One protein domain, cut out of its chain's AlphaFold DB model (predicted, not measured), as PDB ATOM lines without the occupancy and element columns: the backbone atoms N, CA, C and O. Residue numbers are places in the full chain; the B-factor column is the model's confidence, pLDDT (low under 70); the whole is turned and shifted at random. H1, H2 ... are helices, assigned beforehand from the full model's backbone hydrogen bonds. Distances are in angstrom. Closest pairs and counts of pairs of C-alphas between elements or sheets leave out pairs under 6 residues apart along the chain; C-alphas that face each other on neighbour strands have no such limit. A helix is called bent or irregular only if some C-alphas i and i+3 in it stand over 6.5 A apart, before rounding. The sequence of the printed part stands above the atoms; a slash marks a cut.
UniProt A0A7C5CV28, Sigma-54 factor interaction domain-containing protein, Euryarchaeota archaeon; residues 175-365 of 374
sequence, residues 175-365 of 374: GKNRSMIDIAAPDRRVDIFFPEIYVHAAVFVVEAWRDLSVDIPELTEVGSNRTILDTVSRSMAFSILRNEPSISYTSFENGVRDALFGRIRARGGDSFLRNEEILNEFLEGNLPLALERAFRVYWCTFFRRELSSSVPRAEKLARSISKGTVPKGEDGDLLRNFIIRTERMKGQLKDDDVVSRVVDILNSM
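AT A GLANCE: This is residues 175 to 365 of the 374 residues of the protein "Sigma-54 factor interaction domain-containing protein" of Euryarchaeota archaeon (UniProt A0A7C5CV28). An elongated body of crossed helices has the long bent helix H6 running along most of its length. H2 lies in the middle and packs on H1, H3, H4 and the second arm of H6, H6b, while H5 packs on H4 and on the first arm, H6a; H7, H8 and H9 form a smaller group, loosely attached beside H6b, toward the end of the body away from H3 and H6a. The printed part has 191 residues with nine named helices, H1 to H9 in chain order, and no named strand; the class is all helix. The whole is compact, with a radius of gyration of the C-alphas of 17.8 A, and spans 60 by 34 by 28 A.

HOW THE PARTS SIT: H1, residues 175 to 184, touches residues 199 to 203 of H2, residues 196 to 211, at a steep tilt of 65 degrees; the closest C-alphas, of Arg 178 and Val 203, are 6.3 A apart. H2 is the hub, touching four helices. With H3, residues 217 to 223, it forms a helical hairpin, closest at the C-alphas of Arg 210 and Gly 223, 5.4 A. H4, residues 225 to 241, touches H2 at the C-alphas of Ile 228 and Val 203, 5.8 A. H4 also touches H5, residues 249 to 261, opposite ways at a steep tilt of 46 degrees, with the C-alphas of Ser 235 and Gly 255 closest at 3.9 A. H6, residues 269 to 305, was assigned as one helix by its hydrogen bonds but is bent, C-alphas 285 and 288 being 6.9 A apart; its arms H6a, residues 269 to 285, and H6b, residues 288 to 305, stand at 40 degrees. H5 and H6a form a helical hairpin, closest at the C-alphas of Phe 261 and Glu 276, 6.9 A. H6b touches H2 with residues 290 to 298, the C-alphas of Ala 294 and His 200 closest at 5.0 A. H7, residues 311 to 320, and H8, residues 330 to 346, only just touch, with 3 pairs of C-alphas within 8 A, the closest those of Leu 317 and Asp 331, 6.7 A. H8 touches H9, residues 351 to 363, closest at the C-alphas of Ile 340 and Asp 351, 6.3 A. H1 and H7 are apart. Every O i to N i+4 pair is within hydrogen-bond range in H4, H5, H6a, H6b, H7 and H9, against 4 of 6 in H1, 11 of 12 in H2, 11 of 13 in H8 and 0 of 3 in H3, where 1 of 4 O i to N i+3 pairs is.

IN THESE COORDINATES: H1 begins at C-alpha 175 (144.489, 125.041, 75.054), and H9 ends at C-alpha 363 (159.300, 141.976, 85.453). From first to last C-alpha H2 measures 22.7 A, H4 24.9 A, H6a 24.7 A, H6b 25.9 A and H8 25.2 A. H3 and H8 are irregular: C-alphas 218 and 221 are 7.6 A apart, and C-alphas 342 and 345 7.3 A.

THE WHOLE: The two C-alphas farthest apart, of Gly 268 and Gly 329, are 60.4 A apart. The printed part has no cut, and the link from H1 to H2 is long. The mean pLDDT of the printed part is 85.6; residues 185 to 190, 323 to 324 and 344 to 348 are under 70.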
ATOM      1  N   GLY A 175     144.915 124.127  76.114       89.81
ATOM      2  CA  GLY A 175     144.489 125.041  75.054       89.81
ATOM      3  C   GLY A 175     142.968 125.074  74.903       89.81
ATOM      4  O   GLY A 175     142.371 126.152  74.823       89.81
ATOM      5  N   LYS A 176     142.326 123.903  74.945       89.94
ATOM      6  CA  LYS A 176     140.868 123.760  74.938       89.94
ATOM      7  C   LYS A 176     140.246 124.344  76.201       89.94
ATOM      8  O   LYS A 176     139.291 125.109  76.064       89.94
ATOM      9  N   ASN A 177     140.790 124.079  77.392       92.12
ATOM     10  CA  ASN A 177     140.275 124.675  78.631       92.12
ATOM     11  C   ASN A 177     140.315 126.210  78.591       92.12
ATOM     12  O   ASN A 177     139.319 126.871  78.888       92.12
ATOM     13  N   ARG A 178     141.430 126.788  78.135       91.25
ATOM     14  CA  ARG A 178     141.568 128.236  77.938       91.25
ATOM     15  C   ARG A 178     140.595 128.762  76.882       91.25
ATOM     16  O   ARG A 178     140.022 129.832  77.062       91.25
ATOM     17  N   SER A 179     140.365 128.024  75.795       88.81
ATOM     18  CA  SER A 179     139.413 128.434  74.749       88.81
ATOM     19  C   SER A 179     137.958 128.495  75.235       88.81
ATOM     20  O   SER A 179     137.181 129.290  74.710       88.81
ATOM     21  N   MET A 180     137.592 127.734  76.278       89.00
ATOM     22  CA  MET A 180     136.252 127.813  76.872       89.00
ATOM     23  C   MET A 180     135.943 129.209  77.409       89.00
ATOM     24  O   MET A 180     134.804 129.655  77.309       89.00
ATOM     25  N   ILE A 181     136.947 129.907  77.950       88.31
ATOM     26  CA  ILE A 181     136.791 131.264  78.485       88.31
ATOM     27  C   ILE A 181     136.406 132.235  77.362       88.31
ATOM     28  O   ILE A 181     135.527 133.070  77.552       88.31
ATOM     29  N   ASP A 182     137.012 132.097  76.182       83.50
ATOM     30  CA  ASP A 182     136.702 132.942  75.024       83.50
ATOM     31  C   ASP A 182     135.292 132.666  74.476       83.50
ATOM     32  O   ASP A 182     134.585 133.598  74.101       83.50
ATOM     33  N   ILE A 183     134.863 131.398  74.457       82.81
ATOM     34  CA  ILE A 183     133.523 131.003  73.988       82.81
ATOM     35  C   ILE A 183     132.439 131.457  74.971       82.81
ATOM     36  O   ILE A 183     131.379 131.918  74.552       82.81
ATOM     37  N   ALA A 184     132.689 131.319  76.273       81.69
ATOM     38  CA  ALA A 184     131.727 131.643  77.320       81.69
ATOM     39  C   ALA A 184     131.584 133.152  77.574       81.69
ATOM     40  O   ALA A 184     130.600 133.570  78.183       81.69
ATOM     41  N   ALA A 185     132.530 133.970  77.105       68.44
ATOM     42  CA  ALA A 185     132.540 135.417  77.305       68.44
ATOM     43  C   ALA A 185     132.397 136.216  75.989       68.44
ATOM     44  O   ALA A 185     133.251 137.065  75.711       68.44
ATOM     45  N   PRO A 186     131.334 136.015  75.181       51.84
ATOM     46  CA  PRO A 186     131.152 136.762  73.935       51.84
ATOM     47  C   PRO A 186     130.833 138.247  74.174       51.84
ATOM     48  O   PRO A 186     131.050 139.067  73.289       51.84
ATOM     49  N   ASP A 187     130.350 138.605  75.369       50.62
ATOM     50  CA  ASP A 187     129.871 139.947  75.707       50.62
ATOM     51  C   ASP A 187     130.685 140.510  76.892       50.62
ATOM     52  O   ASP A 187     130.178 140.723  77.996       50.62
ATOM     53  N   ARG A 188     131.993 140.734  76.686       56.72
ATOM     54  CA  ARG A 188     132.825 141.552  77.591       56.72
ATOM     55  C   ARG A 188     132.380 143.017  77.504       56.72
ATOM     56  O   ARG A 188     133.110 143.873  77.024       56.72
ATOM     57  N   ARG A 189     131.179 143.325  78.000       51.16
ATOM     58  CA  ARG A 189     130.674 144.698  78.200       51.16
ATOM     59  C   ARG A 189     131.347 145.412  79.378       51.16
ATOM     60  O   ARG A 189     130.789 146.355  79.928       51.16
ATOM     61  N   VAL A 190     132.504 144.926  79.813       57.50
ATOM     62  CA  VAL A 190     133.238 145.438  80.965       57.50
ATOM     63  C   VAL A 190     134.569 145.957  80.447       57.50
ATOM     64  O   VAL A 190     135.361 145.192  79.903       57.50
ATOM     65  N   ASP A 191     134.813 147.251  80.635       70.62
ATOM     66  CA  ASP A 191     135.987 147.989  80.141       70.62
ATOM     67  C   ASP A 191     137.318 147.587  80.811       70.62
ATOM     68  O   ASP A 191     138.336 148.257  80.639       70.62
ATOM     69  N   ILE A 192     137.335 146.493  81.576       81.88
ATOM     70  CA  ILE A 192     138.491 146.055  82.356       81.88
ATOM     71  C   ILE A 192     139.385 145.157  81.521       81.88
ATOM     72  O   ILE A 192     138.962 144.139  80.975       81.88
ATOM     73  N   PHE A 193     140.662 145.516  81.496       85.81
ATOM     74  CA  PHE A 193     141.693 144.725  80.857       85.81
ATOM     75  C   PHE A 193     142.072 143.499  81.696       85.81
ATOM     76  O   PHE A 193     142.488 143.625  82.851       85.81
ATOM     77  N   PHE A 194     141.970 142.314  81.092       87.44
ATOM     78  CA  PHE A 194     142.362 141.045  81.707       87.44
ATOM     79  C   PHE A 194     143.585 140.453  80.978       87.44
ATOM     80  O   PHE A 194     143.400 139.881  79.899       87.44
ATOM     81  N   PRO A 195     144.799 140.557  81.559       90.00
ATOM     82  CA  PRO A 195     146.032 140.026  80.974       90.00
ATOM     83  C   PRO A 195     145.977 138.521  80.691       90.00
ATOM     84  O   PRO A 195     145.551 137.742  81.548       90.00
ATOM     85  N   GLU A 196     146.494 138.097  79.539       89.62
ATOM     86  CA  GLU A 196     146.476 136.690  79.115       89.62
ATOM     87  C   GLU A 196     147.189 135.741  80.087       89.62
ATOM     88  O   GLU A 196     146.754 134.606  80.292       89.62
ATOM     89  N   ILE A 197     148.235 136.224  80.758       92.19
ATOM     90  CA  ILE A 197     148.957 135.476  81.797       92.19
ATOM     91  C   ILE A 197     147.997 135.056  82.922       92.19
ATOM     92  O   ILE A 197     147.982 133.897  83.328       92.19
ATOM     93  N   TYR A 198     147.121 135.948  83.389       93.25
ATOM     94  CA  TYR A 198     146.154 135.589  84.430       93.25
ATOM     95  C   TYR A 198     145.057 134.650  83.914       93.25
ATOM     96  O   TYR A 198     144.530 133.848  84.683       93.25
ATOM     97  N   VAL A 199     144.720 134.704  82.621       92.50
ATOM     98  CA  VAL A 199     143.748 133.779  82.013       92.50
ATOM     99  C   VAL A 199     144.305 132.357  82.027       92.50
ATOM    100  O   VAL A 199     143.625 131.434  82.472       92.50
ATOM    101  N   HIS A 200     145.555 132.179  81.598       94.69
ATOM    102  CA  HIS A 200     146.229 130.882  81.676       94.69
ATOM    103  C   HIS A 200     146.391 130.411  83.123       94.69
ATOM    104  O   HIS A 200     146.142 129.242  83.411       94.69
ATOM    105  N   ALA A 201     146.733 131.313  84.049       95.50
ATOM    106  CA  ALA A 201     146.872 130.964  85.461       95.50
ATOM    107  C   ALA A 201     145.541 130.483  86.064       95.50
ATOM    108  O   ALA A 201     145.530 129.490  86.784       95.50
ATOM    109  N   ALA A 202     144.412 131.117  85.718       94.88
ATOM    110  CA  ALA A 202     143.081 130.681  86.152       94.88
ATOM    111  C   ALA A 202     142.784 129.230  85.745       94.88
ATOM    112  O   ALA A 202     142.215 128.467  86.524       94.88
ATOM    113  N   VAL A 203     143.184 128.851  84.528       95.81
ATOM    114  CA  VAL A 203     143.030 127.487  84.015       95.81
ATOM    115  C   VAL A 203     143.964 126.526  84.751       95.81
ATOM    116  O   VAL A 203     143.498 125.510  85.262       95.81
ATOM    117  N   PHE A 204     145.250 126.871  84.880       96.38
ATOM    118  CA  PHE A 204     146.241 126.017  85.535       96.38
ATOM    119  C   PHE A 204     145.922 125.727  87.002       96.38
ATOM    120  O   PHE A 204     146.161 124.611  87.451       96.38
ATOM    121  N   VAL A 205     145.359 126.685  87.747       96.06
ATOM    122  CA  VAL A 205     144.935 126.445  89.138       96.06
ATOM    123  C   VAL A 205     143.867 125.350  89.200       96.06
ATOM    124  O   VAL A 205     143.949 124.451  90.032       96.06
ATOM    125  N   VAL A 206     142.868 125.388  88.314       94.44
ATOM    126  CA  VAL A 206     141.795 124.382  88.311       94.44
ATOM    127  C   VAL A 206     142.288 123.037  87.771       94.44
ATOM    128  O   VAL A 206     141.869 121.994  88.262       94.44
ATOM    129  N   GLU A 207     143.195 123.034  86.794       94.25
ATOM    130  CA  GLU A 207     143.853 121.811  86.312       94.25
ATOM    131  C   GLU A 207     144.686 121.151  87.412       94.25
ATOM    132  O   GLU A 207     144.498 119.968  87.680       94.25
ATOM    133  N   ALA A 208     145.498 121.927  88.136       93.69
ATOM    134  CA  ALA A 208     146.244 121.430  89.286       93.69
ATOM    135  C   ALA A 208     145.302 120.832  90.341       93.69
ATOM    136  O   ALA A 208     145.563 119.747  90.854       93.69
ATOM    137  N   TRP A 209     144.162 121.477  90.612       93.00
ATOM    138  CA  TRP A 209     143.152 120.920  91.515       93.00
ATOM    139  C   TRP A 209     142.614 119.559  91.042       93.00
ATOM    140  O   TRP A 209     142.433 118.648  91.852       93.00
ATOM    141  N   ARG A 210     142.356 119.398  89.736       90.75
ATOM    142  CA  ARG A 210     141.908 118.118  89.155       90.75
ATOM    143  C   ARG A 210     142.967 117.031  89.314       90.75
ATOM    144  O   ARG A 210     142.615 115.901  89.639       90.75
ATOM    145  N   ASP A 211     144.237 117.380  89.133       89.44
ATOM    146  CA  ASP A 211     145.354 116.437  89.219       89.44
ATOM    147  C   ASP A 211     145.582 115.918  90.644       89.44
ATOM    148  O   ASP A 211     145.928 114.748  90.818       89.44
ATOM    149  N   LEU A 212     145.301 116.731  91.676       84.75
ATOM    150  CA  LEU A 212     145.360 116.279  93.073       84.75
ATOM    151  C   LEU A 212     144.411 115.109  93.376       84.75
ATOM    152  O   LEU A 212     144.610 114.431  94.382       84.75
ATOM    153  N   SER A 213     143.400 114.857  92.531       70.12
ATOM    154  CA  SER A 213     142.456 113.741  92.688       70.12
ATOM    155  C   SER A 213     141.852 113.676  94.099       70.12
ATOM    156  O   SER A 213     141.778 112.613  94.713       70.12
ATOM    157  N   VAL A 214     141.454 114.836  94.636       71.88
ATOM    158  CA  VAL A 214     140.910 114.954  95.995       71.88
ATOM    159  C   VAL A 214     139.595 114.174  96.095       71.88
ATOM    160  O   VAL A 214     138.551 114.638  95.634       71.88
ATOM    161  N   ASP A 215     139.632 113.005  96.739       73.19
ATOM    162  CA  ASP A 215     138.457 112.155  96.978       73.19
ATOM    163  C   ASP A 215     137.655 112.628  98.204       73.19
ATOM    164  O   ASP A 215     137.403 111.899  99.162       73.19
ATOM    165  N   ILE A 216     137.305 113.915  98.205       81.12
ATOM    166  CA  ILE A 216     136.434 114.524  99.211       81.12
ATOM    167  C   ILE A 216     135.130 114.900  98.504       81.12
ATOM    168  O   ILE A 216     135.136 115.789  97.640       81.12
ATOM    169  N   PRO A 217     133.996 114.249  98.838       79.00
ATOM    170  CA  PRO A 217     132.731 114.479  98.154       79.00
ATOM    171  C   PRO A 217     132.291 115.944  98.125       79.00
ATOM    172  O   PRO A 217     131.683 116.383  97.147       79.00
ATOM    173  N   GLU A 218     132.614 116.681  99.182       83.12
ATOM    174  CA  GLU A 218     132.321 118.091  99.394       83.12
ATOM    175  C   GLU A 218     133.086 119.046  98.466       83.12
ATOM    176  O   GLU A 218     132.640 120.171  98.242       83.12
ATOM    177  N   LEU A 219     134.220 118.605  97.919       86.56
ATOM    178  CA  LEU A 219     135.118 119.426  97.105       86.56
ATOM    179  C   LEU A 219     135.111 119.043  95.620       86.56
ATOM    180  O   LEU A 219     135.836 119.624  94.813       86.56
ATOM    181  N   THR A 220     134.266 118.091  95.221       82.50
ATOM    182  CA  THR A 220     134.217 117.599  93.836       82.50
ATOM    183  C   THR A 220     133.858 118.696  92.824       82.50
ATOM    184  O   THR A 220     134.355 118.683  91.699       82.50
ATOM    185  N   GLU A 221     133.039 119.682  93.209       85.94
ATOM    186  CA  GLU A 221     132.642 120.790  92.324       85.94
ATOM    187  C   GLU A 221     133.752 121.830  92.096       85.94
ATOM    188  O   GLU A 221     133.678 122.598  91.132       85.94
ATOM    189  N   VAL A 222     134.787 121.855  92.943       90.44
ATOM    190  CA  VAL A 222     135.893 122.818  92.837       90.44
ATOM    191  C   VAL A 222     136.620 122.654  91.500       90.44
ATOM    192  O   VAL A 222     136.906 123.644  90.835       90.44
ATOM    193  N   GLY A 223     136.808 121.420  91.026       89.19
ATOM    194  CA  GLY A 223     137.453 121.127  89.742       89.19
ATOM    195  C   GLY A 223     136.596 121.394  88.496       89.19
ATOM    196  O   GLY A 223     137.026 121.079  87.389       89.19
ATOM    197  N   SER A 224     135.377 121.927  88.616       90.00
ATOM    198  CA  SER A 224     134.465 122.050  87.471       90.00
ATOM    199  C   SER A 224     134.947 123.050  86.402       90.00
ATOM    200  O   SER A 224     135.651 124.016  86.692       90.00
ATOM    201  N   ASN A 225     134.504 122.881  85.149       90.75
ATOM    202  CA  ASN A 225     134.729 123.889  84.094       90.75
ATOM    203  C   ASN A 225     134.113 125.249  84.455       90.75
ATOM    204  O   ASN A 225     134.593 126.291  84.019       90.75
ATOM    205  N   ARG A 226     133.057 125.251  85.276       90.25
ATOM    206  CA  ARG A 226     132.422 126.480  85.743       90.25
ATOM    207  C   ARG A 226     133.316 127.249  86.711       90.25
ATOM    208  O   ARG A 226     133.296 128.470  86.673       90.25
ATOM    209  N   THR A 227     134.137 126.562  87.506       93.44
ATOM    210  CA  THR A 227     135.132 127.213  88.370       93.44
ATOM    211  C   THR A 227     136.126 128.030  87.548       93.44
ATOM    212  O   THR A 227     136.427 129.154  87.923       93.44
ATOM    213  N   ILE A 228     136.563 127.530  86.385       93.56
ATOM    214  CA  ILE A 228     137.452 128.274  85.470       93.56
ATOM    215  C   ILE A 228     136.809 129.608  85.054       93.56
ATOM    216  O   ILE A 228     137.450 130.657  85.107       93.56
ATOM    217  N   LEU A 229     135.531 129.576  84.665       91.94
ATOM    218  CA  LEU A 229     134.787 130.774  84.261       91.94
ATOM    219  C   LEU A 229     134.543 131.726  85.440       91.94
ATOM    220  O   LEU A 229     134.702 132.940  85.301       91.94
ATOM    221  N   ASP A 230     134.191 131.177  86.602       92.94
ATOM    222  CA  ASP A 230     133.945 131.944  87.820       92.94
ATOM    223  C   ASP A 230     135.214 132.653  88.300       92.94
ATOM    224  O   ASP A 230     135.120 133.806  88.708       92.94
ATOM    225  N   THR A 231     136.389 132.021  88.202       93.44
ATOM    226  CA  THR A 231     137.680 132.652  88.517       93.44
ATOM    227  C   THR A 231     137.855 133.939  87.719       93.44
ATOM    228  O   THR A 231     138.102 134.997  88.292       93.44
ATOM    229  N   VAL A 232     137.638 133.888  86.402       90.88
ATOM    230  CA  VAL A 232     137.741 135.069  85.532       90.88
ATOM    231  C   VAL A 232     136.694 136.123  85.907       90.88
ATOM    232  O   VAL A 232     137.033 137.291  86.102       90.88
ATOM    233  N   SER A 233     135.428 135.720  86.050       90.50
ATOM    234  CA  SER A 233     134.331 136.645  86.356       90.50
ATOM    235  C   SER A 233     134.494 137.324  87.720       90.50
ATOM    236  O   SER A 233     134.210 138.516  87.853       90.50
ATOM    237  N   ARG A 234     134.945 136.592  88.744       92.94
ATOM    238  CA  ARG A 234     135.132 137.114  90.103       92.94
ATOM    239  C   ARG A 234     136.366 138.000  90.191       92.94
ATOM    240  O   ARG A 234     136.285 139.061  90.803       92.94
ATOM    241  N   SER A 235     137.468 137.659  89.515       93.12
ATOM    242  CA  SER A 235     138.627 138.560  89.420       93.12
ATOM    243  C   SER A 235     138.252 139.896  88.770       93.12
ATOM    244  O   SER A 235     138.645 140.951  89.270       93.12
ATOM    245  N   MET A 236     137.430 139.875  87.710       89.75
ATOM    246  CA  MET A 236     136.871 141.101  87.124       89.75
ATOM    247  C   MET A 236     136.021 141.876  88.130       89.75
ATOM    248  O   MET A 236     136.224 143.076  88.283       89.75
ATOM    249  N   ALA A 237     135.123 141.209  88.858       91.31
ATOM    250  CA  ALA A 237     134.293 141.861  89.868       91.31
ATOM    251  C   ALA A 237     135.129 142.551  90.961       91.31
ATOM    252  O   ALA A 237     134.866 143.708  91.285       91.31
ATOM    253  N   PHE A 238     136.180 141.905  91.479       93.56
ATOM    254  CA  PHE A 238     137.093 142.532  92.444       93.56
ATOM    255  C   PHE A 238     137.802 143.762  91.872       93.56
ATOM    256  O   PHE A 238     137.933 144.768  92.571       93.56
ATOM    257  N   SER A 239     138.210 143.713  90.603       91.06
ATOM    258  CA  SER A 239     138.802 144.861  89.910       91.06
ATOM    259  C   SER A 239     137.799 146.015  89.764       91.06
ATOM    260  O   SER A 239     138.157 147.156  90.047       91.06
ATOM    261  N   ILE A 240     136.531 145.737  89.417       90.06
ATOM    262  CA  ILE A 240     135.454 146.751  89.368       90.06
ATOM    263  C   ILE A 240     135.274 147.398  90.743       90.06
ATOM    264  O   ILE A 240     135.257 148.621  90.853       90.06
ATOM    265  N   LEU A 241     135.166 146.586  91.799       92.19
ATOM    266  CA  LEU A 241     134.958 147.067  93.168       92.19
ATOM    267  C   LEU A 241     136.116 147.943  93.664       92.19
ATOM    268  O   LEU A 241     135.906 148.839  94.479       92.19
ATOM    269  N   ARG A 242     137.328 147.706  93.158       92.00
ATOM    270  CA  ARG A 242     138.525 148.510  93.438       92.00
ATOM    271  C   ARG A 242     138.720 149.684  92.481       92.00
ATOM    272  O   ARG A 242     139.664 150.447  92.664       92.00
ATOM    273  N   ASN A 243     137.841 149.847  91.491       89.50
ATOM    274  CA  ASN A 243     137.970 150.831  90.417       89.50
ATOM    275  C   ASN A 243     139.316 150.709  89.663       89.50
ATOM    276  O   ASN A 243     139.935 151.702  89.281       89.50
ATOM    277  N   GLU A 244     139.788 149.471  89.488       87.44
ATOM    278  CA  GLU A 244     141.008 149.136  88.757       87.44
ATOM    279  C   GLU A 244     140.677 148.918  87.267       87.44
ATOM    280  O   GLU A 244     139.838 148.068  86.949       87.44
ATOM    281  N   PRO A 245     141.346 149.620  86.330       84.50
ATOM    282  CA  PRO A 245     141.099 149.464  84.892       84.50
ATOM    283  C   PRO A 245     141.724 148.183  84.308       84.50
ATOM    284  O   PRO A 245     141.490 147.835  83.151       84.50
ATOM    285  N   SER A 246     142.540 147.482  85.097       87.19
ATOM    286  CA  SER A 246     143.183 146.217  84.749       87.19
ATOM    287  C   SER A 246     143.250 145.312  85.966       87.19
ATOM    288  O   SER A 246     143.526 145.806  87.059       87.19
ATOM    289  N   ILE A 247     143.144 144.002  85.761       89.69
ATOM    290  CA  ILE A 247     143.304 143.028  86.844       89.69
ATOM    291  C   ILE A 247     144.715 143.111  87.443       89.69
ATOM    292  O   ILE A 247     145.708 142.845  86.764       89.69
ATOM    293  N   SER A 248     144.801 143.457  88.728       91.19
ATOM    294  CA  SER A 248     146.014 143.316  89.539       91.19
ATOM    295  C   SER A 248     146.171 141.886  90.074       91.19
ATOM    296  O   SER A 248     145.191 141.145  90.158       91.19
ATOM    297  N   TYR A 249     147.383 141.507  90.504       91.88
ATOM    298  CA  TYR A 249     147.624 140.213  91.165       91.88
ATOM    299  C   TYR A 249     146.674 140.002  92.353       91.88
ATOM    300  O   TYR A 249     146.054 138.955  92.473       91.88
ATOM    301  N   THR A 250     146.472 141.027  93.185       93.75
ATOM    302  CA  THR A 250     145.587 140.944  94.355       93.75
ATOM    303  C   THR A 250     144.116 140.769  93.966       93.75
ATOM    304  O   THR A 250     143.351 140.138  94.693       93.75
ATOM    305  N   SER A 251     143.664 141.358  92.855       94.12
ATOM    306  CA  SER A 251     142.296 141.160  92.346       94.12
ATOM    307  C   SER A 251     142.137 139.775  91.712       94.12
ATOM    308  O   SER A 251     141.098 139.134  91.874       94.12
ATOM    309  N   PHE A 252     143.188 139.283  91.053       95.06
ATOM    310  CA  PHE A 252     143.256 137.925  90.534       95.06
ATOM    311  C   PHE A 252     143.183 136.885  91.659       95.06
ATOM    312  O   PHE A 252     142.249 136.088  91.668       95.06
ATOM    313  N   GLU A 253     144.088 136.955  92.638       96.06
ATOM    314  CA  GLU A 253     144.148 136.050  93.793       96.06
ATOM    315  C   GLU A 253     142.811 135.990  94.539       96.06
ATOM    316  O   GLU A 253     142.287 134.904  94.786       96.06
ATOM    317  N   ASN A 254     142.215 137.148  94.843       95.94
ATOM    318  CA  ASN A 254     140.921 137.197  95.520       95.94
ATOM    319  C   ASN A 254     139.811 136.548  94.686       95.94
ATOM    320  O   ASN A 254     138.970 135.842  95.237       95.94
ATOM    321  N   GLY A 255     139.816 136.760  93.367       95.25
ATOM    322  CA  GLY A 255     138.848 136.141  92.465       95.25
ATOM    323  C   GLY A 255     138.990 134.623  92.387       95.25
ATOM    324  O   GLY A 255     137.981 133.926  92.448       95.25
ATOM    325  N   VAL A 256     140.224 134.112  92.321       96.19
ATOM    326  CA  VAL A 256     140.522 132.672  92.371       96.19
ATOM    327  C   VAL A 256     140.038 132.081  93.695       96.19
ATOM    328  O   VAL A 256     139.276 131.117  93.698       96.19
ATOM    329  N   ARG A 257     140.438 132.680  94.823       95.69
ATOM    330  CA  ARG A 257     140.080 132.202  96.164       95.69
ATOM    331  C   ARG A 257     138.566 132.140  96.341       95.69
ATOM    332  O   ARG A 257     138.030 131.096  96.696       95.69
ATOM    333  N   ASP A 258     137.876 133.224  96.003       95.81
ATOM    334  CA  ASP A 258     136.419 133.305  96.084       95.81
ATOM    335  C   ASP A 258     135.733 132.282  95.156       95.81
ATOM    336  O   ASP A 258     134.784 131.605  95.566       95.81
ATOM    337  N   ALA A 259     136.235 132.099  93.926       94.88
ATOM    338  CA  ALA A 259     135.704 131.124  92.970       94.88
ATOM    339  C   ALA A 259     135.760 129.690  93.499       94.88
ATOM    340  O   ALA A 259     134.758 128.975  93.419       94.88
ATOM    341  N   LEU A 260     136.904 129.279  94.052       94.31
ATOM    342  CA  LEU A 260     137.079 127.936  94.600       94.31
ATOM    343  C   LEU A 260     136.272 127.759  95.895       94.31
ATOM    344  O   LEU A 260     135.608 126.738  96.068       94.31
ATOM    345  N   PHE A 261     136.251 128.763  96.771       92.50
ATOM    346  CA  PHE A 261     135.525 128.698  98.045       92.50
ATOM    347  C   PHE A 261     134.016 128.614  97.849       92.50
ATOM    348  O   PHE A 261     133.336 127.836  98.515       92.50
ATOM    349  N   GLY A 262     133.489 129.335  96.858       90.50
ATOM    350  CA  GLY A 262     132.080 129.259  96.476       90.50
ATOM    351  C   GLY A 262     131.638 127.883  95.955       90.50
ATOM    352  O   GLY A 262     130.449 127.691  95.704       90.50
ATOM    353  N   ARG A 263     132.571 126.938  95.770       90.19
ATOM    354  CA  ARG A 263     132.319 125.554  95.338       90.19
ATOM    355  C   ARG A 263     132.461 124.530  96.461       90.19
ATOM    356  O   ARG A 263     132.205 123.351  96.220       90.19
ATOM    357  N   ILE A 264     132.808 124.956  97.675       89.25
ATOM    358  CA  ILE A 264     132.802 124.086  98.850       89.25
ATOM    359  C   ILE A 264     131.353 123.733  99.178       89.25
ATOM    360  O   ILE A 264     130.531 124.599  99.485       89.25
ATOM    361  N   ARG A 265     131.028 122.443  99.156       84.19
ATOM    362  CA  ARG A 265     129.810 121.941  99.794       84.19
ATOM    363  C   ARG A 265     130.131 121.643 101.253       84.19
ATOM    364  O   ARG A 265     131.176 121.089 101.559       84.19
ATOM    365  N   ALA A 266     129.246 121.998 102.172       81.06
ATOM    366  CA  ALA A 266     129.424 121.649 103.575       81.06
ATOM    367  C   ALA A 266     128.082 121.261 104.184       81.06
ATOM    368  O   ALA A 266     127.071 121.927 103.966       81.06
ATOM    369  N   ARG A 267     128.077 120.170 104.954       75.69
ATOM    370  CA  ARG A 267     126.899 119.710 105.710       75.69
ATOM    371  C   ARG A 267     126.794 120.365 107.096       75.69
ATOM    372  O   ARG A 267     125.800 120.165 107.784       75.69
ATOM    373  N   GLY A 268     127.804 121.141 107.499       82.25
ATOM    374  CA  GLY A 268     127.885 121.860 108.775       82.25
ATOM    375  C   GLY A 268     129.115 122.777 108.841       82.25
ATOM    376  O   GLY A 268     129.986 122.697 107.974       82.25
ATOM    377  N   GLY A 269     129.186 123.636 109.865       81.06
ATOM    378  CA  GLY A 269     130.240 124.655 110.011       81.06
ATOM    379  C   GLY A 269     131.657 124.082 110.112       81.06
ATOM    380  O   GLY A 269     132.537 124.509 109.375       81.06
ATOM    381  N   ASP A 270     131.863 123.049 110.933       84.38
ATOM    382  CA  ASP A 270     133.191 122.435 111.115       84.38
ATOM    383  C   ASP A 270     133.722 121.792 109.824       84.38
ATOM    384  O   ASP A 270     134.910 121.862 109.515       84.38
ATOM    385  N   SER A 271     132.826 121.201 109.025       84.62
ATOM    386  CA  SER A 271     133.175 120.654 107.709       84.62
ATOM    387  C   SER A 271     133.569 121.754 106.729       84.62
ATOM    388  O   SER A 271     134.424 121.513 105.883       84.62
ATOM    389  N   PHE A 272     132.948 122.931 106.819       86.69
ATOM    390  CA  PHE A 272     133.302 124.064 105.973       86.69
ATOM    391  C   PHE A 272     134.706 124.571 106.304       86.69
ATOM    392  O   PHE A 272     135.523 124.669 105.397       86.69
ATOM    393  N   LEU A 273     135.005 124.799 107.588       88.38
ATOM    394  CA  LEU A 273     136.311 125.298 108.037       88.38
ATOM    395  C   LEU A 273     137.453 124.366 107.619       88.38
ATOM    396  O   LEU A 273     138.438 124.806 107.039       88.38
ATOM    397  N   ARG A 274     137.282 123.055 107.812       89.44
ATOM    398  CA  ARG A 274     138.275 122.067 107.368       89.44
ATOM    399  C   ARG A 274     138.487 122.088 105.850       89.44
ATOM    400  O   ARG A 274     139.611 121.968 105.376       89.44
ATOM    401  N   ASN A 275     137.410 122.201 105.077       90.00
ATOM    402  CA  ASN A 275     137.482 122.241 103.615       90.00
ATOM    403  C   ASN A 275     138.120 123.542 103.105       90.00
ATOM    404  O   ASN A 275     138.834 123.532 102.103       90.00
ATOM    405  N   GLU A 276     137.877 124.644 103.806       91.38
ATOM    406  CA  GLU A 276     138.509 125.935 103.565       91.38
ATOM    407  C   GLU A 276     140.019 125.873 103.832       91.38
ATOM    408  O   GLU A 276     140.797 126.335 103.000       91.38
ATOM    409  N   GLU A 277     140.455 125.246 104.929       91.94
ATOM    410  CA  GLU A 277     141.878 125.027 105.239       91.94
ATOM    411  C   GLU A 277     142.600 124.253 104.126       91.94
ATOM    412  O   GLU A 277     143.652 124.689 103.663       91.94
ATOM    413  N   ILE A 278     142.000 123.165 103.629       91.81
ATOM    414  CA  ILE A 278     142.560 122.370 102.521       91.81
ATOM    415  C   ILE A 278     142.741 123.228 101.262       91.81
ATOM    416  O   ILE A 278     143.765 123.149 100.584       91.81
ATOM    417  N   LEU A 279     141.743 124.052 100.931       92.62
ATOM    418  CA  LEU A 279     141.822 124.923  99.760       92.62
ATOM    419  C   LEU A 279     142.817 126.070  99.950       92.62
ATOM    420  O   LEU A 279     143.469 126.457  98.984       92.62
ATOM    421  N   ASN A 280     142.954 126.597 101.167       94.31
ATOM    422  CA  ASN A 280     143.969 127.592 101.497       94.31
ATOM    423  C   ASN A 280     145.376 127.036 101.278       94.31
ATOM    424  O   ASN A 280     146.142 127.633 100.525       94.31
ATOM    425  N   GLU A 281     145.681 125.874 101.859       94.19
ATOM    426  CA  GLU A 281     146.978 125.207 101.701       94.19
ATOM    427  C   GLU A 281     147.268 124.907 100.222       94.19
ATOM    428  O   GLU A 281     148.360 125.175  99.716       94.19
ATOM    429  N   PHE A 282     146.257 124.429  99.488       95.25
ATOM    430  CA  PHE A 282     146.367 124.217  98.050       95.25
ATOM    431  C   PHE A 282     146.709 125.510  97.298       95.25
ATOM    432  O   PHE A 282     147.629 125.507  96.478       95.25
ATOM    433  N   LEU A 283     145.987 126.604  97.549       95.25
ATOM    434  CA  LEU A 283     146.200 127.875  96.854       95.25
ATOM    435  C   LEU A 283     147.565 128.482  97.180       95.25
ATOM    436  O   LEU A 283     148.231 128.967  96.268       95.25
ATOM    437  N   GLU A 284     148.006 128.413  98.435       94.25
ATOM    438  CA  GLU A 284     149.328 128.888  98.854       94.25
ATOM    439  C   GLU A 284     150.457 128.153  98.119       94.25
ATOM    440  O   GLU A 284     151.416 128.785  97.674       94.25
ATOM    441  N   GLY A 285     150.320 126.839  97.917       93.12
ATOM    442  CA  GLY A 285     151.300 126.044  97.178       93.12
ATOM    443  C   GLY A 285     151.208 126.165  95.652       93.12
ATOM    444  O   GLY A 285     152.231 126.109  94.972       93.12
ATOM    445  N   ASN A 286     150.003 126.319  95.089       94.81
ATOM    446  CA  ASN A 286     149.774 126.139  93.648       94.81
ATOM    447  C   ASN A 286     149.512 127.432  92.875       94.81
ATOM    448  O   ASN A 286     149.769 127.463  91.671       94.81
ATOM    449  N   LEU A 287     149.031 128.504  93.511       94.31
ATOM    450  CA  LEU A 287     148.772 129.765  92.809       94.31
ATOM    451  C   LEU A 287     150.059 130.396  92.239       94.31
ATOM    452  O   LEU A 287     150.041 130.773  91.062       94.31
ATOM    453  N   PRO A 288     151.189 130.460  92.978       92.75
ATOM    454  CA  PRO A 288     152.449 130.956  92.420       92.75
ATOM    455  C   PRO A 288     152.954 130.090  91.257       92.75
ATOM    456  O   PRO A 288     153.340 130.617  90.216       92.75
ATOM    457  N   LEU A 289     152.862 128.761  91.389       92.12
ATOM    458  CA  LEU A 289     153.267 127.816  90.342       92.12
ATOM    459  C   LEU A 289     152.405 127.952  89.079       92.12
ATOM    460  O   LEU A 289     152.915 127.895  87.961       92.12
ATOM    461  N   ALA A 290     151.095 128.155  89.235       93.81
ATOM    462  CA  ALA A 290     150.183 128.371  88.119       93.81
ATOM    463  C   ALA A 290     150.500 129.672  87.365       93.81
ATOM    464  O   ALA A 290     150.435 129.699  86.134       93.81
ATOM    465  N   LEU A 291     150.879 130.731  88.083       92.62
ATOM    466  CA  LEU A 291     151.317 131.994  87.488       92.62
ATOM    467  C   LEU A 291     152.638 131.852  86.739       92.62
ATOM    468  O   LEU A 291     152.760 132.357  85.624       92.62
ATOM    469  N   GLU A 292     153.598 131.127  87.309       90.69
ATOM    470  CA  GLU A 292     154.868 130.837  86.648       90.69
ATOM    471  C   GLU A 292     154.647 130.047  85.348       90.69
ATOM    472  O   GLU A 292     155.144 130.428  84.287       90.69
ATOM    473  N   ARG A 293     153.822 128.989  85.387       91.31
ATOM    474  CA  ARG A 293     153.456 128.203  84.194       91.31
ATOM    475  C   ARG A 293     152.753 129.053  83.142       91.31
ATOM    476  O   ARG A 293     153.093 128.982  81.962       91.31
ATOM    477  N   ALA A 294     151.799 129.881  83.554       92.12
ATOM    478  CA  ALA A 294     151.084 130.781  82.659       92.12
ATOM    479  C   ALA A 294     152.011 131.781  81.966       92.12
ATOM    480  O   ALA A 294     151.912 132.004  80.757       92.12
ATOM    481  N   PHE A 295     152.945 132.347  82.725       90.56
ATOM    482  CA  PHE A 295     153.973 133.216  82.190       90.56
ATOM    483  C   PHE A 295     154.871 132.476  81.191       90.56
ATOM    484  O   PHE A 295     155.096 132.986  80.094       90.56
ATOM    485  N   ARG A 296     155.322 131.254  81.513       89.31
ATOM    486  CA  ARG A 296     156.122 130.430  80.593       89.31
ATOM    487  C   ARG A 296     155.373 130.179  79.287       89.31
ATOM    488  O   ARG A 296     155.953 130.370  78.224       89.31
ATOM    489  N   VAL A 297     154.080 129.843  79.332       90.00
ATOM    490  CA  VAL A 297     153.247 129.676  78.124       90.00
ATOM    491  C   VAL A 297     153.209 130.960  77.293       90.00
ATOM    492  O   VAL A 297     153.419 130.916  76.075       90.00
ATOM    493  N   TYR A 298     152.993 132.109  77.933       89.69
ATOM    494  CA  TYR A 298     152.960 133.407  77.263       89.69
ATOM    495  C   TYR A 298     154.305 133.744  76.598       89.69
ATOM    496  O   TYR A 298     154.366 134.034  75.399       89.69
ATOM    497  N   TRP A 299     155.398 133.629  77.355       88.31
ATOM    498  CA  TRP A 299     156.752 133.914  76.889       88.31
ATOM    499  C   TRP A 299     157.206 132.950  75.791       88.31
ATOM    500  O   TRP A 299     157.704 133.384  74.754       88.31
ATOM    501  N   CYS A 300     156.969 131.649  75.956       87.50
ATOM    502  CA  CYS A 300     157.265 130.638  74.942       87.50
ATOM    503  C   CYS A 300     156.495 130.879  73.641       87.50
ATOM    504  O   CYS A 300     157.023 130.638  72.553       87.50
ATOM    505  N   THR A 301     155.257 131.369  73.731       87.94
ATOM    506  CA  THR A 301     154.461 131.713  72.549       87.94
ATOM    507  C   THR A 301     155.107 132.857  71.773       87.94
ATOM    508  O   THR A 301     155.265 132.749  70.556       87.94
ATOM    509  N   PHE A 302     155.544 133.912  72.465       88.12
ATOM    510  CA  PHE A 302     156.311 135.006  71.864       88.12
ATOM    511  C   PHE A 302     157.644 134.514  71.275       88.12
ATOM    512  O   PHE A 302     157.946 134.764  70.107       88.12
ATOM    513  N   PHE A 303     158.408 133.745  72.050       85.75
ATOM    514  CA  PHE A 303     159.708 133.200  71.665       85.75
ATOM    515  C   PHE A 303     159.650 132.379  70.370       85.75
ATOM    516  O   PHE A 303     160.462 132.574  69.461       85.75
ATOM    517  N   ARG A 304     158.665 131.482  70.259       86.00
ATOM    518  CA  ARG A 304     158.498 130.619  69.083       86.00
ATOM    519  C   ARG A 304     157.980 131.387  67.869       86.00
ATOM    520  O   ARG A 304     158.448 131.143  66.762       86.00
ATOM    521  N   ARG A 305     157.013 132.294  68.055       86.25
ATOM    522  CA  ARG A 305     156.330 132.970  66.937       86.25
ATOM    523  C   ARG A 305     157.088 134.173  66.393       86.25
ATOM    524  O   ARG A 305     157.132 134.348  65.183       86.25
ATOM    525  N   GLU A 306     157.666 134.988  67.268       87.62
ATOM    526  CA  GLU A 306     158.245 136.279  66.883       87.62
ATOM    527  C   GLU A 306     159.776 136.226  66.844       87.62
ATOM    528  O   GLU A 306     160.391 136.796  65.948       87.62
ATOM    529  N   LEU A 307     160.411 135.483  67.763       84.31
ATOM    530  CA  LEU A 307     161.877 135.359  67.817       84.31
ATOM    531  C   LEU A 307     162.434 134.133  67.080       84.31
ATOM    532  O   LEU A 307     163.644 133.897  67.131       84.31
ATOM    533  N   SER A 308     161.588 133.358  66.390       83.56
ATOM    534  CA  SER A 308     161.987 132.140  65.659       83.56
ATOM    535  C   SER A 308     162.833 131.175  66.507       83.56
ATOM    536  O   SER A 308     163.777 130.561  66.012       83.56
ATOM    537  N   SER A 309     162.538 131.088  67.808       82.94
ATOM    538  CA  SER A 309     163.263 130.261  68.779       82.94
ATOM    539  C   SER A 309     164.751 130.617  68.980       82.94
ATOM    540  O   SER A 309     165.566 129.765  69.336       82.94
ATOM    541  N   SER A 310     165.140 131.882  68.778       83.31
ATOM    542  CA  SER A 310     166.517 132.348  69.003       83.31
ATOM    543  C   SER A 310     166.809 132.644  70.482       83.31
ATOM    544  O   SER A 310     166.515 133.732  70.981       83.31
ATOM    545  N   VAL A 311     167.433 131.688  71.186       82.50
ATOM    546  CA  VAL A 311     167.791 131.807  72.621       82.50
ATOM    547  C   VAL A 311     168.610 133.071  72.942       82.50
ATOM    548  O   VAL A 311     168.218 133.797  73.855       82.50
ATOM    549  N   PRO A 312     169.669 133.436  72.183       81.81
ATOM    550  CA  PRO A 312     170.473 134.619  72.510       81.81
ATOM    551  C   PRO A 312     169.690 135.936  72.423       81.81
ATOM    552  O   PRO A 312     169.929 136.848  73.216       81.81
ATOM    553  N   ARG A 313     168.744 136.046  71.474       82.44
ATOM    554  CA  ARG A 313     167.859 137.219  71.353       82.44
ATOM    555  C   ARG A 313     166.905 137.295  72.539       82.44
ATOM    556  O   ARG A 313     166.758 138.361  73.130       82.44
ATOM    557  N   ALA A 314     166.317 136.164  72.926       82.00
ATOM    558  CA  ALA A 314     165.382 136.088  74.043       82.00
ATOM    559  C   ALA A 314     166.034 136.434  75.388       82.00
ATOM    560  O   ALA A 314     165.479 137.233  76.136       82.00
ATOM    561  N   GLU A 315     167.230 135.909  75.675       81.56
ATOM    562  CA  GLU A 315     167.965 136.234  76.904       81.56
ATOM    563  C   GLU A 315     168.367 137.709  76.962       81.56
ATOM    564  O   GLU A 315     168.227 138.360  78.000       81.56
ATOM    565  N   LYS A 316     168.860 138.255  75.841       83.25
ATOM    566  CA  LYS A 316     169.215 139.674  75.748       83.25
ATOM    567  C   LYS A 316     167.990 140.551  75.983       83.25
ATOM    568  O   LYS A 316     168.085 141.514  76.740       83.25
ATOM    569  N   LEU A 317     166.863 140.202  75.361       83.56
ATOM    570  CA  LEU A 317     165.604 140.910  75.531       83.56
ATOM    571  C   LEU A 317     165.140 140.842  76.989       83.56
ATOM    572  O   LEU A 317     164.975 141.897  77.588       83.56
ATOM    573  N   ALA A 318     165.036 139.648  77.579       81.12
ATOM    574  CA  ALA A 318     164.607 139.446  78.965       81.12
ATOM    575  C   ALA A 318     165.445 140.258  79.967       81.12
ATOM    576  O   ALA A 318     164.887 140.968  80.796       81.12
ATOM    577  N   ARG A 319     166.781 140.263  79.829       80.69
ATOM    578  CA  ARG A 319     167.683 141.073  80.679       80.69
ATOM    579  C   ARG A 319     167.528 142.584  80.493       80.69
ATOM    580  O   ARG A 319     167.972 143.350  81.341       80.69
ATOM    581  N   SER A 320     166.982 143.008  79.358       79.88
ATOM    582  CA  SER A 320     166.788 144.420  79.014       79.88
ATOM    583  C   SER A 320     165.373 144.934  79.287       79.88
ATOM    584  O   SER A 320     165.146 146.139  79.177       79.88
ATOM    585  N   ILE A 321     164.432 144.055  79.652       81.06
ATOM    586  CA  ILE A 321     163.118 144.463  80.151       81.06
ATOM    587  C   ILE A 321     163.324 145.125  81.517       81.06
ATOM    588  O   ILE A 321     164.064 144.631  82.364       81.06
ATOM    589  N   SER A 322     162.700 146.284  81.709       72.06
ATOM    590  CA  SER A 322     162.714 146.993  82.986       72.06
ATOM    591  C   SER A 322     161.300 147.420  83.355       72.06
ATOM    592  O   SER A 322     160.399 147.405  82.510       72.06
ATOM    593  N   LYS A 323     161.080 147.759  84.629       69.12
ATOM    594  CA  LYS A 323     159.746 148.036  85.180       69.12
ATOM    595  C   LYS A 323     158.971 149.031  84.304       69.12
ATOM    596  O   LYS A 323     159.457 150.129  84.034       69.12
ATOM    597  N   GLY A 324     157.794 148.620  83.829       62.47
ATOM    598  CA  GLY A 324     156.899 149.406  82.979       62.47
ATOM    599  C   GLY A 324     157.390 149.763  81.571       62.47
ATOM    600  O   GLY A 324     156.678 150.477  80.870       62.47
ATOM    601  N   THR A 325     158.573 149.319  81.116       74.62
ATOM    602  CA  THR A 325     159.096 149.715  79.793       74.62
ATOM    603  C   THR A 325     159.719 148.571  78.996       74.62
ATOM    604  O   THR A 325     160.550 147.801  79.477       74.62
ATOM    605  N   VAL A 326     159.325 148.498  77.722       80.50
ATOM    606  CA  VAL A 326     159.943 147.618  76.726       80.50
ATOM    607  C   VAL A 326     161.212 148.297  76.187       80.50
ATOM    608  O   VAL A 326     161.168 149.492  75.870       80.50
ATOM    609  N   PRO A 327     162.344 147.582  76.070       82.12
ATOM    610  CA  PRO A 327     163.575 148.124  75.497       82.12
ATOM    611  C   PRO A 327     163.365 148.595  74.051       82.12
ATOM    612  O   PRO A 327     162.600 148.005  73.296       82.12
ATOM    613  N   LYS A 328     164.063 149.660  73.642       75.56
ATOM    614  CA  LYS A 328     164.020 150.147  72.253       75.56
ATOM    615  C   LYS A 328     164.879 149.262  71.346       75.56
ATOM    616  O   LYS A 328     166.010 148.939  71.705       75.56
ATOM    617  N   GLY A 329     164.377 148.946  70.155       81.19
ATOM    618  CA  GLY A 329     165.073 148.151  69.139       81.19
ATOM    619  C   GLY A 329     164.171 147.074  68.539       81.19
ATOM    620  O   GLY A 329     163.074 146.848  69.035       81.19
ATOM    621  N   GLU A 330     164.660 146.382  67.505       84.81
ATOM    622  CA  GLU A 330     163.886 145.399  66.727       84.81
ATOM    623  C   GLU A 330     163.163 144.363  67.611       84.81
ATOM    624  O   GLU A 330     161.951 144.199  67.502       84.81
ATOM    625  N   ASP A 331     163.875 143.727  68.548       83.75
ATOM    626  CA  ASP A 331     163.304 142.711  69.451       83.75
ATOM    627  C   ASP A 331     162.270 143.287  70.433       83.75
ATOM    628  O   ASP A 331     161.294 142.623  70.789       83.75
ATOM    629  N   GLY A 332     162.466 144.533  70.868       83.25
ATOM    630  CA  GLY A 332     161.524 145.229  71.738       83.25
ATOM    631  C   GLY A 332     160.261 145.661  70.998       83.25
ATOM    632  O   GLY A 332     159.155 145.499  71.509       83.25
ATOM    633  N   ASP A 333     160.397 146.123  69.756       85.62
ATOM    634  CA  ASP A 333     159.258 146.451  68.899       85.62
ATOM    635  C   ASP A 333     158.443 145.190  68.563       85.62
ATOM    636  O   ASP A 333     157.210 145.232  68.580       85.62
ATOM    637  N   LEU A 334     159.107 144.044  68.352       87.56
ATOM    638  CA  LEU A 334     158.448 142.739  68.219       87.56
ATOM    639  C   LEU A 334     157.638 142.382  69.472       87.56
ATOM    640  O   LEU A 334     156.465 142.024  69.352       87.56
ATOM    641  N   LEU A 335     158.218 142.522  70.671       86.00
ATOM    642  CA  LEU A 335     157.514 142.250  71.929       86.00
ATOM    643  C   LEU A 335     156.316 143.185  72.125       86.00
ATOM    644  O   LEU A 335     155.223 142.727  72.450       86.00
ATOM    645  N   ARG A 336     156.485 144.486  71.870       86.56
ATOM    646  CA  ARG A 336     155.396 145.467  71.957       86.56
ATOM    647  C   ARG A 336     154.247 145.114  71.013       86.56
ATOM    648  O   ARG A 336     153.092 145.083  71.433       86.56
ATOM    649  N   ASN A 337     154.559 144.804  69.757       86.50
ATOM    650  CA  ASN A 337     153.565 144.423  68.753       86.50
ATOM    651  C   ASN A 337     152.879 143.093  69.092       86.50
ATOM    652  O   ASN A 337     151.687 142.927  68.823       86.50
ATOM    653  N   PHE A 338     153.608 142.142  69.677       88.19
ATOM    654  CA  PHE A 338     153.048 140.890  70.174       88.19
ATOM    655  C   PHE A 338     152.066 141.118  71.325       88.19
ATOM    656  O   PHE A 338     150.953 140.592  71.267       88.19
ATOM    657  N   ILE A 339     152.444 141.926  72.321       87.56
ATOM    658  CA  ILE A 339     151.580 142.269  73.457       87.56
ATOM    659  C   ILE A 339     150.297 142.914  72.936       87.56
ATOM    660  O   ILE A 339     149.212 142.407  73.196       87.56
ATOM    661  N   ILE A 340     150.402 143.961  72.113       85.38
ATOM    662  CA  ILE A 340     149.225 144.642  71.554       85.38
ATOM    663  C   ILE A 340     148.353 143.646  70.776       85.38
ATOM    664  O   ILE A 340     147.152 143.572  70.997       85.38
ATOM    665  N   ARG A 341     148.925 142.815  69.902       83.94
ATOM    666  CA  ARG A 341     148.151 141.843  69.113       83.94
ATOM    667  C   ARG A 341     147.443 140.786  69.968       83.94
ATOM    668  O   ARG A 341     146.325 140.404  69.632       83.94
ATOM    669  N   THR A 342     148.078 140.315  71.035       80.88
ATOM    670  CA  THR A 342     147.549 139.242  71.897       80.88
ATOM    671  C   THR A 342     146.504 139.767  72.886       80.88
ATOM    672  O   THR A 342     145.516 139.093  73.171       80.88
ATOM    673  N   GLU A 343     146.690 140.996  73.366       81.25
ATOM    674  CA  GLU A 343     145.937 141.574  74.480       81.25
ATOM    675  C   GLU A 343     144.822 142.541  74.043       81.25
ATOM    676  O   GLU A 343     143.847 142.734  74.768       81.25
ATOM    677  N   ARG A 344     144.903 143.144  72.848       64.44
ATOM    678  CA  ARG A 344     143.994 144.229  72.413       64.44
ATOM    679  C   ARG A 344     142.527 143.825  72.279       64.44
ATOM    680  O   ARG A 344     141.657 144.683  72.350       64.44
ATOM    681  N   MET A 345     142.222 142.536  72.133       58.97
ATOM    682  CA  MET A 345     140.829 142.057  72.130       58.97
ATOM    683  C   MET A 345     140.232 141.924  73.543       58.97
ATOM    684  O   MET A 345     139.115 141.431  73.690       58.97
ATOM    685  N   LYS A 346     140.970 142.312  74.595       62.00
ATOM    686  CA  LYS A 346     140.664 141.945  75.986       62.00
ATOM    687  C   LYS A 346     140.354 143.114  76.926       62.00
ATOM    688  O   LYS A 346     140.254 142.870  78.125       62.00
ATOM    689  N   GLY A 347     140.168 144.333  76.414       61.88
ATOM    690  CA  GLY A 347     139.752 145.514  77.186       61.88
ATOM    691  C   GLY A 347     139.870 146.821  76.386       61.88
ATOM    692  O   GLY A 347     140.321 146.797  75.244       61.88
ATOM    693  N   GLN A 348     139.488 147.961  76.984       66.75
ATOM    694  CA  GLN A 348     139.536 149.294  76.344       66.75
ATOM    695  C   GLN A 348     140.748 150.158  76.754       66.75
ATOM    696  O   GLN A 348     140.763 151.371  76.526       66.75
ATOM    697  N   LEU A 349     141.773 149.571  77.375       71.50
ATOM    698  CA  LEU A 349     142.993 150.306  77.718       71.50
ATOM    699  C   LEU A 349     143.731 150.785  76.462       71.50
ATOM    700  O   LEU A 349     143.718 150.125  75.423       71.50
ATOM    701  N   LYS A 350     144.416 151.928  76.575       80.81
ATOM    702  CA  LYS A 350     145.310 152.405  75.514       80.81
ATOM    703  C   LYS A 350     146.490 151.447  75.371       80.81
ATOM    704  O   LYS A 350     146.956 150.889  76.362       80.81
ATOM    705  N   ASP A 351     147.013 151.318  74.153       82.69
ATOM    706  CA  ASP A 351     148.106 150.391  73.834       82.69
ATOM    707  C   ASP A 351     149.323 150.555  74.770       82.69
ATOM    708  O   ASP A 351     149.916 149.564  75.191       82.69
ATOM    709  N   ASP A 352     149.662 151.788  75.160       82.06
ATOM    710  CA  ASP A 352     150.774 152.066  76.082       82.06
ATOM    711  C   ASP A 352     150.509 151.561  77.507       82.06
ATOM    712  O   ASP A 352     151.407 151.016  78.150       82.06
ATOM    713  N   ASP A 353     149.266 151.678  77.978       82.44
ATOM    714  CA  ASP A 353     148.858 151.190  79.294       82.44
ATOM    715  C   ASP A 353     148.848 149.655  79.315       82.44
ATOM    716  O   ASP A 353     149.337 149.046  80.266       82.44
ATOM    717  N   VAL A 354     148.361 149.015  78.243       83.06
ATOM    718  CA  VAL A 354     148.395 147.550  78.081       83.06
ATOM    719  C   VAL A 354     149.832 147.038  78.153       83.06
ATOM    720  O   VAL A 354     150.133 146.125  78.925       83.06
ATOM    721  N   VAL A 355     150.735 147.655  77.387       84.75
ATOM    722  CA  VAL A 355     152.149 147.271  77.349       84.75
ATOM    723  C   VAL A 355     152.798 147.448  78.718       84.75
ATOM    724  O   VAL A 355     153.436 146.512  79.195       84.75
ATOM    725  N   SER A 356     152.593 148.587  79.385       84.88
ATOM    726  CA  SER A 356     153.143 148.820  80.727       84.88
ATOM    727  C   SER A 356     152.691 147.748  81.720       84.88
ATOM    728  O   SER A 356     153.512 147.229  82.470       84.88
ATOM    729  N   ARG A 357     151.401 147.381  81.716       84.62
ATOM    730  CA  ARG A 357     150.843 146.405  82.666       84.62
ATOM    731  C   ARG A 357     151.365 144.998  82.438       84.62
ATOM    732  O   ARG A 357     151.725 144.328  83.402       84.62
ATOM    733  N   VAL A 358     151.426 144.553  81.187       85.44
ATOM    734  CA  VAL A 358     151.990 143.236  80.874       85.44
ATOM    735  C   VAL A 358     153.468 143.205  81.238       85.44
ATOM    736  O   VAL A 358     153.908 142.266  81.888       85.44
ATOM    737  N   VAL A 359     154.225 144.254  80.912       85.06
ATOM    738  CA  VAL A 359     155.648 144.350  81.260       85.06
ATOM    739  C   VAL A 359     155.873 144.351  82.770       85.06
ATOM    740  O   VAL A 359     156.823 143.728  83.233       85.06
ATOM    741  N   ASP A 360     155.015 144.993  83.559       84.75
ATOM    742  CA  ASP A 360     155.100 144.925  85.023       84.75
ATOM    743  C   ASP A 360     154.936 143.489  85.540       84.75
ATOM    744  O   ASP A 360     155.681 143.075  86.428       84.75
ATOM    745  N   ILE A 361     154.026 142.710  84.944       84.19
ATOM    746  CA  ILE A 361     153.866 141.282  85.253       84.19
ATOM    747  C   ILE A 361     155.116 140.510  84.815       84.19
ATOM    748  O   ILE A 361     155.653 139.737  85.603       84.19
ATOM    749  N   LEU A 362     155.640 140.760  83.610       82.56
ATOM    750  CA  LEU A 362     156.853 140.091  83.125       82.56
ATOM    751  C   LEU A 362     158.068 140.371  84.030       82.56
ATOM    752  O   LEU A 362     158.855 139.470  84.283       82.56
ATOM    753  N   ASN A 363     158.207 141.596  84.548       79.75
ATOM    754  CA  ASN A 363     159.300 141.976  85.453       79.75
ATOM    755  C   ASN A 363     159.201 141.342  86.846       79.75
ATOM    756  O   ASN A 363     160.196 141.316  87.563       79.75
ATOM    757  N   SER A 364     158.016 140.891  87.262       74.88
ATOM    758  CA  SER A 364     157.849 140.201  88.548       74.88
ATOM    759  C   SER A 364     158.318 138.743  88.533       74.88
ATOM    760  O   SER A 364     158.313 138.111  89.585       74.88
ATOM    761  N   MET A 365     158.736 138.217  87.376       71.94
ATOM    762  CA  MET A 365     159.145 136.822  87.212       71.94
ATOM    763  C   MET A 365     160.668 136.682  87.164       71.94
ATOM    764  O   MET A 365     161.355 137.423  86.461       71.94
TER     765      MET A 365